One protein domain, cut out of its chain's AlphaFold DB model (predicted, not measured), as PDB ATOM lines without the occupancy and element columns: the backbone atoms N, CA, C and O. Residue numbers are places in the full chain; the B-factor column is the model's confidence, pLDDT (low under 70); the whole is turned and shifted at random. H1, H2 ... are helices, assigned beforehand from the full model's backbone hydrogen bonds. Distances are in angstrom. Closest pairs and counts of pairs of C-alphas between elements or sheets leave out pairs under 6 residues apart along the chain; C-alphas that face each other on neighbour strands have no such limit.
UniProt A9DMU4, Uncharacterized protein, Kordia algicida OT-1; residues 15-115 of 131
ATOM      1  N   ALA A  15     172.485 141.089 169.829       70.25
ATOM      2  CA  ALA A  15     172.925 139.697 169.866       70.25
ATOM      3  C   ALA A  15     174.297 139.516 169.198       70.25
ATOM      4  O   ALA A  15     175.169 138.875 169.783       70.25
ATOM      5  N   ASP A  16     174.520 140.150 168.046       64.69
ATOM      6  CA  ASP A  16     175.799 140.127 167.330       64.69
ATOM      7  C   ASP A  16     176.923 140.758 168.151       64.69
ATOM      8  O   ASP A  16     177.990 140.162 168.280       64.69
ATOM      9  N   ILE A  17     176.683 141.923 168.768       65.56
ATOM     10  CA  ILE A  17     177.663 142.556 169.669       65.56
ATOM     11  C   ILE A  17     177.992 141.637 170.848       65.56
ATOM     12  O   ILE A  17     179.139 141.566 171.283       65.56
ATOM     13  N   LYS A  18     176.993 140.924 171.379       61.50
ATOM     14  CA  LYS A  18     177.193 139.991 172.494       61.50
ATOM     15  C   LYS A  18     177.995 138.755 172.073       61.50
ATOM     16  O   LYS A  18     178.746 138.223 172.885       61.50
ATOM     17  N   MET A  19     177.822 138.297 170.836       55.69
ATOM     18  CA  MET A  19     178.488 137.113 170.288       55.69
ATOM     19  C   MET A  19     179.912 137.410 169.800       55.69
ATOM     20  O   MET A  19     180.794 136.564 169.934       55.69
ATOM     21  N   TYR A  20     180.148 138.622 169.297       59.62
ATOM     22  CA  TYR A  20     181.449 139.113 168.846       59.62
ATOM     23  C   TYR A  20     181.803 140.404 169.588       59.62
ATOM     24  O   TYR A  20     181.816 141.480 168.980       59.62
ATOM     25  N   PRO A  21     182.063 140.323 170.907       60.97
ATOM     26  CA  PRO A  21     182.445 141.493 171.673       60.97
ATOM     27  C   PRO A  21     183.716 142.074 171.067       60.97
ATOM     28  O   PRO A  21     184.678 141.358 170.776       60.97
ATOM     29  N   ASP A  22     183.704 143.381 170.845       67.38
ATOM     30  CA  ASP A  22     184.826 144.057 170.224       67.38
ATOM     31  C   ASP A  22     186.010 144.001 171.200       67.38
ATOM     32  O   ASP A  22     186.054 144.723 172.200       67.38
ATOM     33  N   ASN A  23     186.950 143.081 170.955       70.12
ATOM     34  CA  ASN A  23     188.036 142.753 171.887       70.12
ATOM     35  C   ASN A  23     188.844 143.993 172.305       70.12
ATOM     36  O   ASN A  23     189.384 144.045 173.407       70.12
ATOM     37  N   TRP A  24     188.905 145.012 171.442       70.44
ATOM     38  CA  TRP A  24     189.543 146.298 171.733       70.44
ATOM     39  C   TRP A  24     188.770 147.147 172.752       70.44
ATOM     40  O   TRP A  24     189.393 147.829 173.564       70.44
ATOM     41  N   ILE A  25     187.436 147.123 172.721       71.50
ATOM     42  CA  ILE A  25     186.582 147.867 173.658       71.50
ATOM     43  C   ILE A  25     186.580 147.159 175.013       71.50
ATOM     44  O   ILE A  25     186.847 147.791 176.034       71.50
ATOM     45  N   SER A  26     186.380 145.838 175.019       72.69
ATOM     46  CA  SER A  26     186.405 145.025 176.242       72.69
ATOM     47  C   SER A  26     187.745 145.127 176.972       72.69
ATOM     48  O   SER A  26     187.772 145.302 178.186       72.69
ATOM     49  N   HIS A  27     188.863 145.096 176.238       74.00
ATOM     50  CA  HIS A  27     190.192 145.247 176.830       74.00
ATOM     51  C   HIS A  27     190.420 146.640 177.433       74.00
ATOM     52  O   HIS A  27     191.077 146.762 178.465       74.00
ATOM     53  N   CYS A  28     189.867 147.692 176.822       74.50
ATOM     54  CA  CYS A  28     189.938 149.047 177.365       74.50
ATOM     55  C   CYS A  28     189.096 149.200 178.643       74.50
ATOM     56  O   CYS A  28     189.523 149.865 179.583       74.50
ATOM     57  N   ALA A  29     187.923 148.565 178.695       74.50
ATOM     58  CA  ALA A  29     187.043 148.598 179.862       74.50
ATOM     59  C   ALA A  29     187.619 147.840 181.077       74.50
ATOM     60  O   ALA A  29     187.267 148.145 182.209       74.50
ATOM     61  N   GLN A  30     188.515 146.874 180.849       78.81
ATOM     62  CA  GLN A  30     189.145 146.053 181.891       78.81
ATOM     63  C   GLN A  30     190.430 146.656 182.493       78.81
ATOM     64  O   GLN A  30     191.081 145.995 183.300       78.81
ATOM     65  N   GLN A  31     190.836 147.867 182.097       79.06
ATOM     66  CA  GLN A  31     192.054 148.498 182.625       79.06
ATOM     67  C   GLN A  31     191.881 148.954 184.080       79.06
ATOM     68  O   GLN A  31     190.781 149.284 184.514       79.06
ATOM     69  N   ASN A  32     192.975 149.010 184.839       77.56
ATOM     70  CA  ASN A  32     192.923 149.360 186.262       77.56
ATOM     71  C   ASN A  32     192.951 150.878 186.493       77.56
ATOM     72  O   ASN A  32     192.382 151.362 187.473       77.56
ATOM     73  N   SER A  33     193.575 151.638 185.586       82.00
ATOM     74  CA  SER A  33     193.665 153.101 185.650       82.00
ATOM     75  C   SER A  33     193.025 153.781 184.440       82.00
ATOM     76  O   SER A  33     193.056 153.273 183.320       82.00
ATOM     77  N   ILE A  34     192.501 154.992 184.649       81.00
ATOM     78  CA  ILE A  34     191.978 155.832 183.565       81.00
ATOM     79  C   ILE A  34     193.077 156.239 182.578       81.00
ATOM     80  O   ILE A  34     192.820 156.360 181.385       81.00
ATOM     81  N   GLU A  35     194.308 156.422 183.054       82.06
ATOM     82  CA  GLU A  35     195.459 156.777 182.217       82.06
ATOM     83  C   GLU A  35     195.842 155.615 181.296       82.06
ATOM     84  O   GLU A  35     196.091 155.815 180.107       82.06
ATOM     85  N   GLU A  36     195.803 154.388 181.821       82.00
ATOM     86  CA  GLU A  36     195.999 153.162 181.042       82.00
ATOM     87  C   GLU A  36     194.861 152.961 180.041       82.00
ATOM     88  O   GLU A  36     195.118 152.682 178.870       82.00
ATOM     89  N   ALA A  37     193.610 153.179 180.461       84.25
ATOM     90  CA  ALA A  37     192.451 153.116 179.577       84.25
ATOM     91  C   ALA A  37     192.581 154.115 178.415       84.25
ATOM     92  O   ALA A  37     192.399 153.744 177.257       84.25
ATOM     93  N   ILE A  38     192.980 155.361 178.692       84.12
ATOM     94  CA  ILE A  38     193.240 156.381 177.667       84.12
ATOM     95  C   ILE A  38     194.370 155.937 176.736       84.12
ATOM     96  O   ILE A  38     194.241 156.052 175.513       84.12
ATOM     97  N   PHE A  39     195.457 155.391 177.283       84.38
ATOM     98  CA  PHE A  39     196.594 154.937 176.493       84.38
ATOM     99  C   PHE A  39     196.222 153.783 175.552       84.38
ATOM    100  O   PHE A  39     196.528 153.822 174.355       84.38
ATOM    101  N   VAL A  40     195.503 152.778 176.053       83.44
ATOM    102  CA  VAL A  40     195.004 151.644 175.261       83.44
ATOM    103  C   VAL A  40     193.990 152.120 174.213       83.44
ATOM    104  O   VAL A  40     194.088 151.746 173.039       83.44
ATOM    105  N   ALA A  41     193.073 153.018 174.588       84.00
ATOM    106  CA  ALA A  41     192.064 153.580 173.694       84.00
ATOM    107  C   ALA A  41     192.667 154.381 172.531       84.00
ATOM    108  O   ALA A  41     192.223 154.238 171.384       84.00
ATOM    109  N   ALA A  42     193.672 155.212 172.819       83.00
ATOM    110  CA  ALA A  42     194.354 156.067 171.851       83.00
ATOM    111  C   ALA A  42     195.319 155.281 170.952       83.00
ATOM    112  O   ALA A  42     195.409 155.549 169.755       83.00
ATOM    113  N   THR A  43     196.015 154.274 171.490       80.75
ATOM    114  CA  THR A  43     196.921 153.424 170.695       80.75
ATOM    115  C   THR A  43     196.191 152.345 169.890       80.75
ATOM    116  O   THR A  43     196.785 151.755 168.981       80.75
ATOM    117  N   ALA A  44     194.899 152.133 170.167       77.62
ATOM    118  CA  ALA A  44     194.036 151.154 169.512       77.62
ATOM    119  C   ALA A  44     194.606 149.723 169.567       77.62
ATOM    120  O   ALA A  44     194.486 148.965 168.598       77.62
ATOM    121  N   LYS A  45     195.261 149.375 170.683       76.31
ATOM    122  CA  LYS A  45     195.839 148.050 170.940       76.31
ATOM    123  C   LYS A  45     194.795 147.124 171.574       76.31
ATOM    124  O   LYS A  45     193.993 147.568 172.389       76.31
ATOM    125  N   ASN A  46     194.775 145.854 171.172       69.94
ATOM    126  CA  ASN A  46     194.022 144.806 171.868       69.94
ATOM    127  C   ASN A  46     194.872 144.174 172.986       69.94
ATOM    128  O   ASN A  46     196.038 144.526 173.164       69.94
ATOM    129  N   GLN A  47     194.301 143.182 173.672       67.00
ATOM    130  CA  GLN A  47     194.971 142.384 174.705       67.00
ATOM    131  C   GLN A  47     196.242 141.664 174.215       67.00
ATOM    132  O   GLN A  47     197.140 141.393 175.002       67.00
ATOM    133  N   GLU A  48     196.358 141.399 172.912       66.38
ATOM    134  CA  GLU A  48     197.552 140.813 172.282       66.38
ATOM    135  C   GLU A  48     198.581 141.877 171.846       66.38
ATOM    136  O   GLU A  48     199.562 141.562 171.173       66.38
ATOM    137  N   GLY A  49     198.341 143.160 172.138       66.38
ATOM    138  CA  GLY A  49     199.164 144.281 171.677       66.38
ATOM    139  C   GLY A  49     199.018 144.607 170.184       66.38
ATOM    140  O   GLY A  49     199.705 145.498 169.675       66.38
ATOM    141  N   LYS A  50     198.115 143.931 169.465       69.94
ATOM    142  CA  LYS A  50     197.827 144.174 168.049       69.94
ATOM    143  C   LYS A  50     196.967 145.413 167.873       69.94
ATOM    144  O   LYS A  50     195.944 145.620 168.530       69.94
ATOM    145  N   LYS A  51     197.378 146.224 166.908       69.81
ATOM    146  CA  LYS A  51     196.684 147.446 166.536       69.81
ATOM    147  C   LYS A  51     195.468 147.135 165.674       69.81
ATOM    148  O   LYS A  51     195.498 146.240 164.831       69.81
ATOM    149  N   ASN A  52     194.411 147.915 165.856       67.50
ATOM    150  CA  ASN A  52     193.210 147.781 165.049       67.50
ATOM    151  C   ASN A  52     193.534 147.929 163.543       67.50
ATOM    152  O   ASN A  52     194.182 148.916 163.171       67.50
ATOM    153  N   PRO A  53     193.103 147.012 162.649       67.75
ATOM    154  CA  PRO A  53     193.577 147.002 161.264       67.75
ATOM    155  C   PRO A  53     193.317 148.289 160.484       67.75
ATOM    156  O   PRO A  53     194.094 148.701 159.624       67.75
ATOM    157  N   HIS A  54     192.226 148.973 160.816       65.81
ATOM    158  CA  HIS A  54     191.856 150.250 160.209       65.81
ATOM    159  C   HIS A  54     192.723 151.424 160.680       65.81
ATOM    160  O   HIS A  54     192.778 152.453 160.011       65.81
ATOM    161  N   GLN A  55     193.456 151.244 161.777       67.19
ATOM    162  CA  GLN A  55     194.374 152.220 162.353       67.19
ATOM    163  C   GLN A  55     195.828 151.990 161.894       67.19
ATOM    164  O   GLN A  55     196.686 152.830 162.172       67.19
ATOM    165  N   TYR A  56     196.144 150.918 161.145       70.75
ATOM    166  CA  TYR A  56     197.507 150.665 160.633       70.75
ATOM    167  C   TYR A  56     198.051 151.796 159.759       70.75
ATOM    168  O   TYR A  56     199.253 152.045 159.751       70.75
ATOM    169  N   ARG A  57     197.169 152.534 159.077       71.75
ATOM    170  CA  ARG A  57     197.561 153.675 158.243       71.75
ATOM    171  C   ARG A  57     198.110 154.861 159.055       71.75
ATOM    172  O   ARG A  57     198.771 155.726 158.490       71.75
ATOM    173  N   LEU A  58     197.849 154.915 160.363       74.31
ATOM    174  CA  LEU A  58     198.374 155.947 161.259       74.31
ATOM    175  C   LEU A  58     199.748 155.533 161.791       74.31
ATOM    176  O   LEU A  58     199.918 154.412 162.278       74.31
ATOM    177  N   LYS A  59     200.721 156.448 161.752       79.56
ATOM    178  CA  LYS A  59     202.062 156.185 162.290       79.56
ATOM    179  C   LYS A  59     201.986 155.967 163.813       79.56
ATOM    180  O   LYS A  59     201.335 156.775 164.478       79.56
ATOM    181  N   PRO A  60     202.658 154.945 164.381       77.25
ATOM    182  CA  PRO A  60     202.644 154.667 165.824       77.25
ATOM    183  C   PRO A  60     203.021 155.887 166.671       77.25
ATOM    184  O   PRO A  60     202.300 156.233 167.599       77.25
ATOM    185  N   ILE A  61     204.048 156.627 166.239       82.25
ATOM    186  CA  ILE A  61     204.531 157.844 166.907       82.25
ATOM    187  C   ILE A  61     203.450 158.926 167.075       82.25
ATOM    188  O   ILE A  61     203.479 159.695 168.028       82.25
ATOM    189  N   ILE A  62     202.491 159.019 166.145       82.81
ATOM    190  CA  ILE A  62     201.409 160.014 166.220       82.81
ATOM    191  C   ILE A  62     200.384 159.584 167.270       82.81
ATOM    192  O   ILE A  62     199.868 160.427 167.998       82.81
ATOM    193  N   LEU A  63     200.111 158.281 167.367       80.81
ATOM    194  CA  LEU A  63     199.172 157.738 168.346       80.81
ATOM    195  C   LEU A  63     199.728 157.782 169.761       80.81
ATOM    196  O   LEU A  63     198.993 158.115 170.677       80.81
ATOM    197  N   GLU A  64     201.017 157.503 169.939       83.44
ATOM    198  CA  GLU A  64     201.673 157.623 171.244       83.44
ATOM    199  C   GLU A  64     201.676 159.073 171.725       83.44
ATOM    200  O   GLU A  64     201.278 159.346 172.853       83.44
ATOM    201  N   LYS A  65     202.013 160.029 170.847       85.56
ATOM    202  CA  LYS A  65     201.904 161.461 171.169       85.56
ATOM    203  C   LYS A  65     200.486 161.860 171.562       85.56
ATOM    204  O   LYS A  65     200.304 162.662 172.469       85.56
ATOM    205  N   PHE A  66     199.487 161.307 170.882       84.94
ATOM    206  CA  PHE A  66     198.085 161.567 171.192       84.94
ATOM    207  C   PHE A  66     197.643 160.946 172.510       84.94
ATOM    208  O   PHE A  66     196.931 161.599 173.265       84.94
ATOM    209  N   ALA A  67     198.108 159.736 172.810       85.94
ATOM    210  CA  ALA A  67     197.868 159.080 174.083       85.94
ATOM    211  C   ALA A  67     198.429 159.911 175.242       85.94
ATOM    212  O   ALA A  67     197.683 160.241 176.152       85.94
ATOM    213  N   VAL A  68     199.697 160.331 175.157       86.06
ATOM    214  CA  VAL A  68     200.339 161.173 176.183       86.06
ATOM    215  C   VAL A  68     199.575 162.486 176.373       86.06
ATOM    216  O   VAL A  68     199.220 162.838 177.493       86.06
ATOM    217  N   HIS A  69     199.231 163.165 175.277       86.81
ATOM    218  CA  HIS A  69     198.492 164.427 175.328       86.81
ATOM    219  C   HIS A  69     197.085 164.284 175.937       86.81
ATOM    220  O   HIS A  69     196.596 165.184 176.616       86.81
ATOM    221  N   LEU A  70     196.405 163.157 175.700       84.81
ATOM    222  CA  LEU A  70     195.122 162.867 176.342       84.81
ATOM    223  C   LEU A  70     195.290 162.512 177.822       84.81
ATOM    224  O   LEU A  70     194.453 162.920 178.626       84.81
ATOM    225  N   SER A  71     196.352 161.790 178.186       85.44
ATOM    226  CA  SER A  71     196.655 161.438 179.575       85.44
ATOM    227  C   SER A  71     196.914 162.679 180.436       85.44
ATOM    228  O   SER A  71     196.370 162.765 181.534       85.44
ATOM    229  N   ASP A  72     197.585 163.707 179.903       86.56
ATOM    230  CA  ASP A  72     197.749 165.014 180.574       86.56
ATOM    231  C   ASP A  72     196.404 165.709 180.877       86.56
ATOM    232  O   ASP A  72     196.295 166.604 181.723       86.56
ATOM    233  N   HIS A  73     195.340 165.308 180.181       85.81
ATOM    234  CA  HIS A  73     193.984 165.818 180.355       85.81
ATOM    235  C   HIS A  73     193.008 164.768 180.901       85.81
ATOM    236  O   HIS A  73     191.797 165.017 180.926       85.81
ATOM    237  N   ALA A  74     193.509 163.642 181.422       82.38
ATOM    238  CA  ALA A  74     192.700 162.537 181.941       82.38
ATOM    239  C   ALA A  74     191.680 162.998 182.993       82.38
ATOM    240  O   ALA A  74     190.510 162.617 182.943       82.38
ATOM    241  N   SER A  75     192.081 163.908 183.887       82.25
ATOM    242  CA  SER A  75     191.193 164.473 184.913       82.25
ATOM    243  C   SER A  75     189.972 165.199 184.324       82.25
ATOM    244  O   SER A  75     188.872 165.091 184.860       82.25
ATOM    245  N   LYS A  76     190.130 165.899 183.191       81.38
ATOM    246  CA  LYS A  76     189.035 166.616 182.508       81.38
ATOM    247  C   LYS A  76     188.130 165.676 181.709       81.38
ATOM    248  O   LYS A  76     186.934 165.946 181.569       81.38
ATOM    249  N   LEU A  77     188.701 164.589 181.189       80.25
ATOM    250  CA  LEU A  77     187.962 163.531 180.495       80.25
ATOM    251  C   LEU A  77     187.101 162.732 181.478       80.25
ATOM    252  O   LEU A  77     185.946 162.458 181.175       80.25
ATOM    253  N   LYS A  78     187.607 162.465 182.689       79.69
ATOM    254  CA  LYS A  78     186.855 161.796 183.763       79.69
ATOM    255  C   LYS A  78     185.604 162.560 184.201       79.69
ATOM    256  O   LYS A  78     184.631 161.954 184.622       79.69
ATOM    257  N   GLN A  79     185.636 163.889 184.114       82.75
ATOM    258  CA  GLN A  79     184.506 164.755 184.463       82.75
ATOM    259  C   GLN A  79     183.444 164.850 183.355       82.75
ATOM    260  O   GLN A  79     182.469 165.580 183.518       82.75
ATOM    261  N   ALA A  80     183.633 164.191 182.208       80.44
ATOM    262  CA  ALA A  80     182.620 164.185 181.160       80.44
ATOM    263  C   ALA A  80     181.381 163.406 181.624       80.44
ATOM    264  O   ALA A  80     181.482 162.256 182.041       80.44
ATOM    265  N   THR A  81     180.209 164.034 181.535       78.62
ATOM    266  CA  THR A  81     178.921 163.446 181.940       78.62
ATOM    267  C   THR A  81     178.160 162.818 180.774       78.62
ATOM    268  O   THR A  81     177.177 162.111 180.983       78.62
ATOM    269  N   SER A  82     178.584 163.072 179.533       82.81
ATOM    270  CA  SER A  82     177.917 162.576 178.326       82.81
ATOM    271  C   SER A  82     178.923 162.257 177.227       82.81
ATOM    272  O   SER A  82     179.992 162.869 177.148       82.81
ATOM    273  N   PHE A  83     178.554 161.332 176.338       82.69
ATOM    274  CA  PHE A  83     179.404 160.917 175.221       82.69
ATOM    275  C   PHE A  83     179.762 162.092 174.297       82.69
ATOM    276  O   PHE A  83     180.912 162.235 173.895       82.69
ATOM    277  N   ASP A  84     178.804 162.980 174.018       82.31
ATOM    278  CA  ASP A  84     179.044 164.173 173.197       82.31
ATOM    279  C   ASP A  84     180.047 165.143 173.847       82.31
ATOM    280  O   ASP A  84     180.846 165.761 173.140       82.31
ATOM    281  N   ASP A  85     180.045 165.274 175.179       85.25
ATOM    282  CA  ASP A  85     181.024 166.104 175.895       85.25
ATOM    283  C   ASP A  85     182.422 165.470 175.839       85.25
ATOM    284  O   ASP A  85     183.413 166.143 175.544       85.25
ATOM    285  N   LEU A  86     182.495 164.148 176.019       86.06
ATOM    286  CA  LEU A  86     183.732 163.385 175.876       86.06
ATOM    287  C   LEU A  86     184.314 163.533 174.462       86.06
ATOM    288  O   LEU A  86     185.489 163.874 174.302       86.06
ATOM    289  N   LEU A  87     183.486 163.349 173.432       85.38
ATOM    290  CA  LEU A  87     183.889 163.479 172.035       85.38
ATOM    291  C   LEU A  87     184.333 164.911 171.711       85.38
ATOM    292  O   LEU A  87     185.352 165.090 171.039       85.38
ATOM    293  N   LYS A  88     183.627 165.935 172.208       86.81
ATOM    294  CA  LYS A  88     184.027 167.342 172.040       86.81
ATOM    295  C   LYS A  88     185.400 167.605 172.645       86.81
ATOM    296  O   LYS A  88     186.261 168.127 171.943       86.81
ATOM    297  N   LYS A  89     185.638 167.180 173.889       86.75
ATOM    298  CA  LYS A  89     186.935 167.330 174.570       86.75
ATOM    299  C   LYS A  89     188.062 166.653 173.795       86.75
ATOM    300  O   LYS A  89     189.064 167.291 173.484       86.75
ATOM    301  N   ILE A  90     187.879 165.392 173.406       85.88
ATOM    302  CA  ILE A  90     188.862 164.642 172.607       85.88
ATOM    303  C   ILE A  90     189.130 165.341 171.266       85.88
ATOM    304  O   ILE A  90     190.274 165.419 170.817       85.88
ATOM    305  N   THR A  91     188.092 165.904 170.641       85.56
ATOM    306  CA  THR A  91     188.222 166.669 169.395       85.56
ATOM    307  C   THR A  91     189.005 167.969 169.592       85.56
ATOM    308  O   THR A  91     189.803 168.327 168.727       85.56
ATOM    309  N   THR A  92     188.837 168.657 170.723       85.12
ATOM    310  CA  THR A  92     189.630 169.843 171.082       85.12
ATOM    311  C   THR A  92     191.104 169.495 171.290       85.12
ATOM    312  O   THR A  92     191.974 170.241 170.850       85.12
ATOM    313  N   TYR A  93     191.396 168.340 171.890       81.69
ATOM    314  CA  TYR A  93     192.759 167.847 172.139       81.69
ATOM    315  C   TYR A  93     193.374 167.086 170.957       81.69
ATOM    316  O   TYR A  93     194.377 166.382 171.100       81.69
ATOM    317  N   LYS A  94     192.774 167.204 169.770       83.44
ATOM    318  CA  LYS A  94     193.220 166.527 168.556       83.44
ATOM    319  C   LYS A  94     194.616 166.990 168.135       83.44
ATOM    320  O   LYS A  94     194.874 168.176 167.953       83.44
ATOM    321  N   ILE A  95     195.466 166.020 167.799       80.00
ATOM    322  CA  ILE A  95     196.765 166.262 167.161       80.00
ATOM    323  C   ILE A  95     196.648 166.157 165.631       80.00
ATOM    324  O   ILE A  95     195.874 165.365 165.077       80.00
ATOM    325  N   LYS A  96     197.444 166.960 164.914       77.31
ATOM    326  CA  LYS A  96     197.547 166.915 163.449       77.31
ATOM    327  C   LYS A  96     197.986 165.516 162.991       77.31
ATOM    328  O   LYS A  96     199.024 165.015 163.411       77.31
ATOM    329  N   GLY A  97     197.203 164.902 162.104       75.25
ATOM    330  CA  GLY A  97     197.460 163.553 161.580       75.25
ATOM    331  C   GLY A  97     196.469 162.483 162.046       75.25
ATOM    332  O   GLY A  97     196.494 161.384 161.502       75.25
ATOM    333  N   ILE A  98     195.568 162.802 162.982       79.31
ATOM    334  CA  ILE A  98     194.500 161.896 163.428       79.31
ATOM    335  C   ILE A  98     193.191 162.227 162.706       79.31
ATOM    336  O   ILE A  98     192.778 163.388 162.615       79.31
ATOM    337  N   GLY A  99     192.551 161.199 162.145       79.00
ATOM    338  CA  GLY A  99     191.261 161.317 161.465       79.00
ATOM    339  C   GLY A  99     190.089 161.360 162.447       79.00
ATOM    340  O   GLY A  99     190.195 160.874 163.567       79.00
ATOM    341  N   THR A 100     188.948 161.894 162.010       79.69
ATOM    342  CA  THR A 100     187.711 161.959 162.814       79.69
ATOM    343  C   THR A 100     187.225 160.586 163.274       79.69
ATOM    344  O   THR A 100     186.776 160.455 164.404       79.69
ATOM    345  N   LEU A 101     187.402 159.553 162.443       79.50
ATOM    346  CA  LEU A 101     187.078 158.171 162.799       79.50
ATOM    347  C   LEU A 101     187.877 157.683 164.017       79.50
ATOM    348  O   LEU A 101     187.321 157.063 164.909       79.50
ATOM    349  N   ALA A 102     189.170 158.008 164.084       79.00
ATOM    350  CA  ALA A 102     190.004 157.597 165.206       79.00
ATOM    351  C   ALA A 102     189.627 158.329 166.502       79.00
ATOM    352  O   ALA A 102     189.702 157.730 167.566       79.00
ATOM    353  N   LEU A 103     189.180 159.588 166.415       83.88
ATOM    354  CA  LEU A 103     188.671 160.327 167.576       83.88
ATOM    355  C   LEU A 103     187.395 159.688 168.124       83.88
ATOM    356  O   LEU A 103     187.266 159.541 169.336       83.88
ATOM    357  N   TYR A 104     186.488 159.284 167.231       82.75
ATOM    358  CA  TYR A 104     185.262 158.588 167.606       82.75
ATOM    359  C   TYR A 104     185.566 157.236 168.263       82.75
ATOM    360  O   TYR A 104     185.123 157.001 169.380       82.75
ATOM    361  N   ASP A 105     186.406 156.408 167.632       79.62
ATOM    362  CA  ASP A 105     186.850 155.125 168.189       79.62
ATOM    363  C   ASP A 105     187.465 155.279 169.595       79.62
ATOM    364  O   ASP A 105     187.249 154.457 170.485       79.62
ATOM    365  N   THR A 106     188.295 156.310 169.803       83.62
ATOM    366  CA  THR A 106     188.922 156.577 171.104       83.62
ATOM    367  C   THR A 106     187.887 157.029 172.132       83.62
ATOM    368  O   THR A 106     187.929 156.561 173.268       83.62
ATOM    369  N   ALA A 107     186.935 157.883 171.743       85.00
ATOM    370  CA  ALA A 107     185.832 158.295 172.607       85.00
ATOM    371  C   ALA A 107     184.942 157.109 173.002       85.00
ATOM    372  O   ALA A 107     184.552 157.007 174.156       85.00
ATOM    373  N   GLU A 108     184.671 156.185 172.081       83.25
ATOM    374  CA  GLU A 108     183.891 154.971 172.331       83.25
ATOM    375  C   GLU A 108     184.579 154.035 173.330       83.25
ATOM    376  O   GLU A 108     183.949 153.565 174.275       83.25
ATOM    377  N   ARG A 109     185.893 153.832 173.195       84.44
ATOM    378  CA  ARG A 109     186.677 153.006 174.130       84.44
ATOM    379  C   ARG A 109     186.775 153.626 175.527       84.44
ATOM    380  O   ARG A 109     186.581 152.925 176.516       84.44
ATOM    381  N   ILE A 110     187.035 154.933 175.616       84.00
ATOM    382  CA  ILE A 110     187.056 155.651 176.904       84.00
ATOM    383  C   ILE A 110     185.649 155.684 177.515       84.00
ATOM    384  O   ILE A 110     185.493 155.490 178.717       84.00
ATOM    385  N   GLY A 111     184.621 155.880 176.689       82.75
ATOM    386  CA  GLY A 111     183.222 155.823 177.092       82.75
ATOM    387  C   GLY A 111     182.857 154.468 177.691       82.75
ATOM    388  O   GLY A 111     182.273 154.427 178.767       82.75
ATOM    389  N   ALA A 112     183.301 153.365 177.084       81.75
ATOM    390  CA  ALA A 112     183.100 152.022 177.624       81.75
ATOM    391  C   ALA A 112     183.750 151.826 179.007       81.75
ATOM    392  O   ALA A 112     183.149 151.187 179.866       81.75
ATOM    393  N   TYR A 113     184.929 152.413 179.249       82.19
ATOM    394  CA  TYR A 113     185.559 152.421 180.577       82.19
ATOM    395  C   TYR A 113     184.767 153.256 181.598       82.19
ATOM    396  O   TYR A 113     184.621 152.862 182.751       82.19
ATOM    397  N   LEU A 114     184.219 154.398 181.174       79.06
ATOM    398  CA  LEU A 114     183.409 155.281 182.023       79.06
ATOM    399  C   LEU A 114     181.946 154.818 182.178       79.06
ATOM    400  O   LEU A 114     181.204 155.411 182.957       79.06
ATOM    401  N   GLY A 115     181.513 153.794 181.437       77.31
ATOM    402  CA  GLY A 115     180.111 153.370 181.355       77.31
ATOM    403  C   GLY A 115     179.205 154.344 180.585       77.31
ATOM    404  O   GLY A 115     177.984 154.271 180.703       77.31
TER     405      GLY A 115
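This is residues 15 to 115 of the 131 residues of an uncharacterized protein of Kordia algicida OT-1 (UniProt A9DMU4). Two helices side by side, H3 and H7, make the core of a helical cluster; H2 packs on both of them, H4 packs on H3, and H6 crosses H7. The short H5 packs near one end of H3, and residues 15 to 21, with H1, stick out as an arm. The printed part has 101 residues with seven named helices, H1 to H7 in order along the chain, and no named strand; its class is all helix. It is compact, with a radius of gyration of the C-alphas of 12.6 A and spans of 34 by 31 by 23 A.

H1, residues 15 to 19, begins at C-alpha 15 at (172.925, 139.697, 169.866) and is 6.1 A long. H2, residues 23 to 29, measures 9.9 A. H3, residues 34 to 43, measures 14.0 A and begins at C-alpha 34 at (191.978, 155.832, 183.565). H4, residues 60 to 71, measures 16.5 A, and H5, residues 74 to 78, measures 6.2 A. H6, residues 83 to 92, measures 14.2 A. H7, residues 100 to 114, is the longest at 20.8 A and ends at C-alpha 114 at (183.409, 155.281, 182.023).

H3 is the hub and touches four helices. It touches H7 at a shallow tilt of 28 degrees, opposite ways, with the closest C-alphas, those of Ala 41 and Thr 106, 5.1 A apart. H2 and H3 form a helical hairpin at 24 degrees, the closest C-alphas being those of Cys 28 and Ala 37 at 5.3 A. H3 and H4 form another at 25 degrees, with the C-alphas of Phe 39 and Ala 67 closest at 5.0 A. H5 touches H3, with the C-alphas of Glu 35 and Ala 74 closest at 6.4 A. H7 touches H2 with residues 108 to 114 alone, at a steep tilt of 52 degrees, the same way; the closest C-alphas, of Ala 29 and Tyr 113, are 4.2 A apart. H6 touches H7 at a steep tilt of 50 degrees, opposite ways, with the C-alphas of Leu 87 and Ala 107 closest at 5.6 A. H4 and H7 are apart, and H1 touches no helix. In H1 to H7 every O i to N i+4 pair is within hydrogen-bond range.

The two C-alphas farthest apart, those of Ala 15 and Lys 96, are 37.3 A apart. The printed part has no cut. The link from H3 to H4, residues 44 to 59, is long. The mean pLDDT of the printed part is 78.3; residues 16 to 22 and 46 to 55 are under 70.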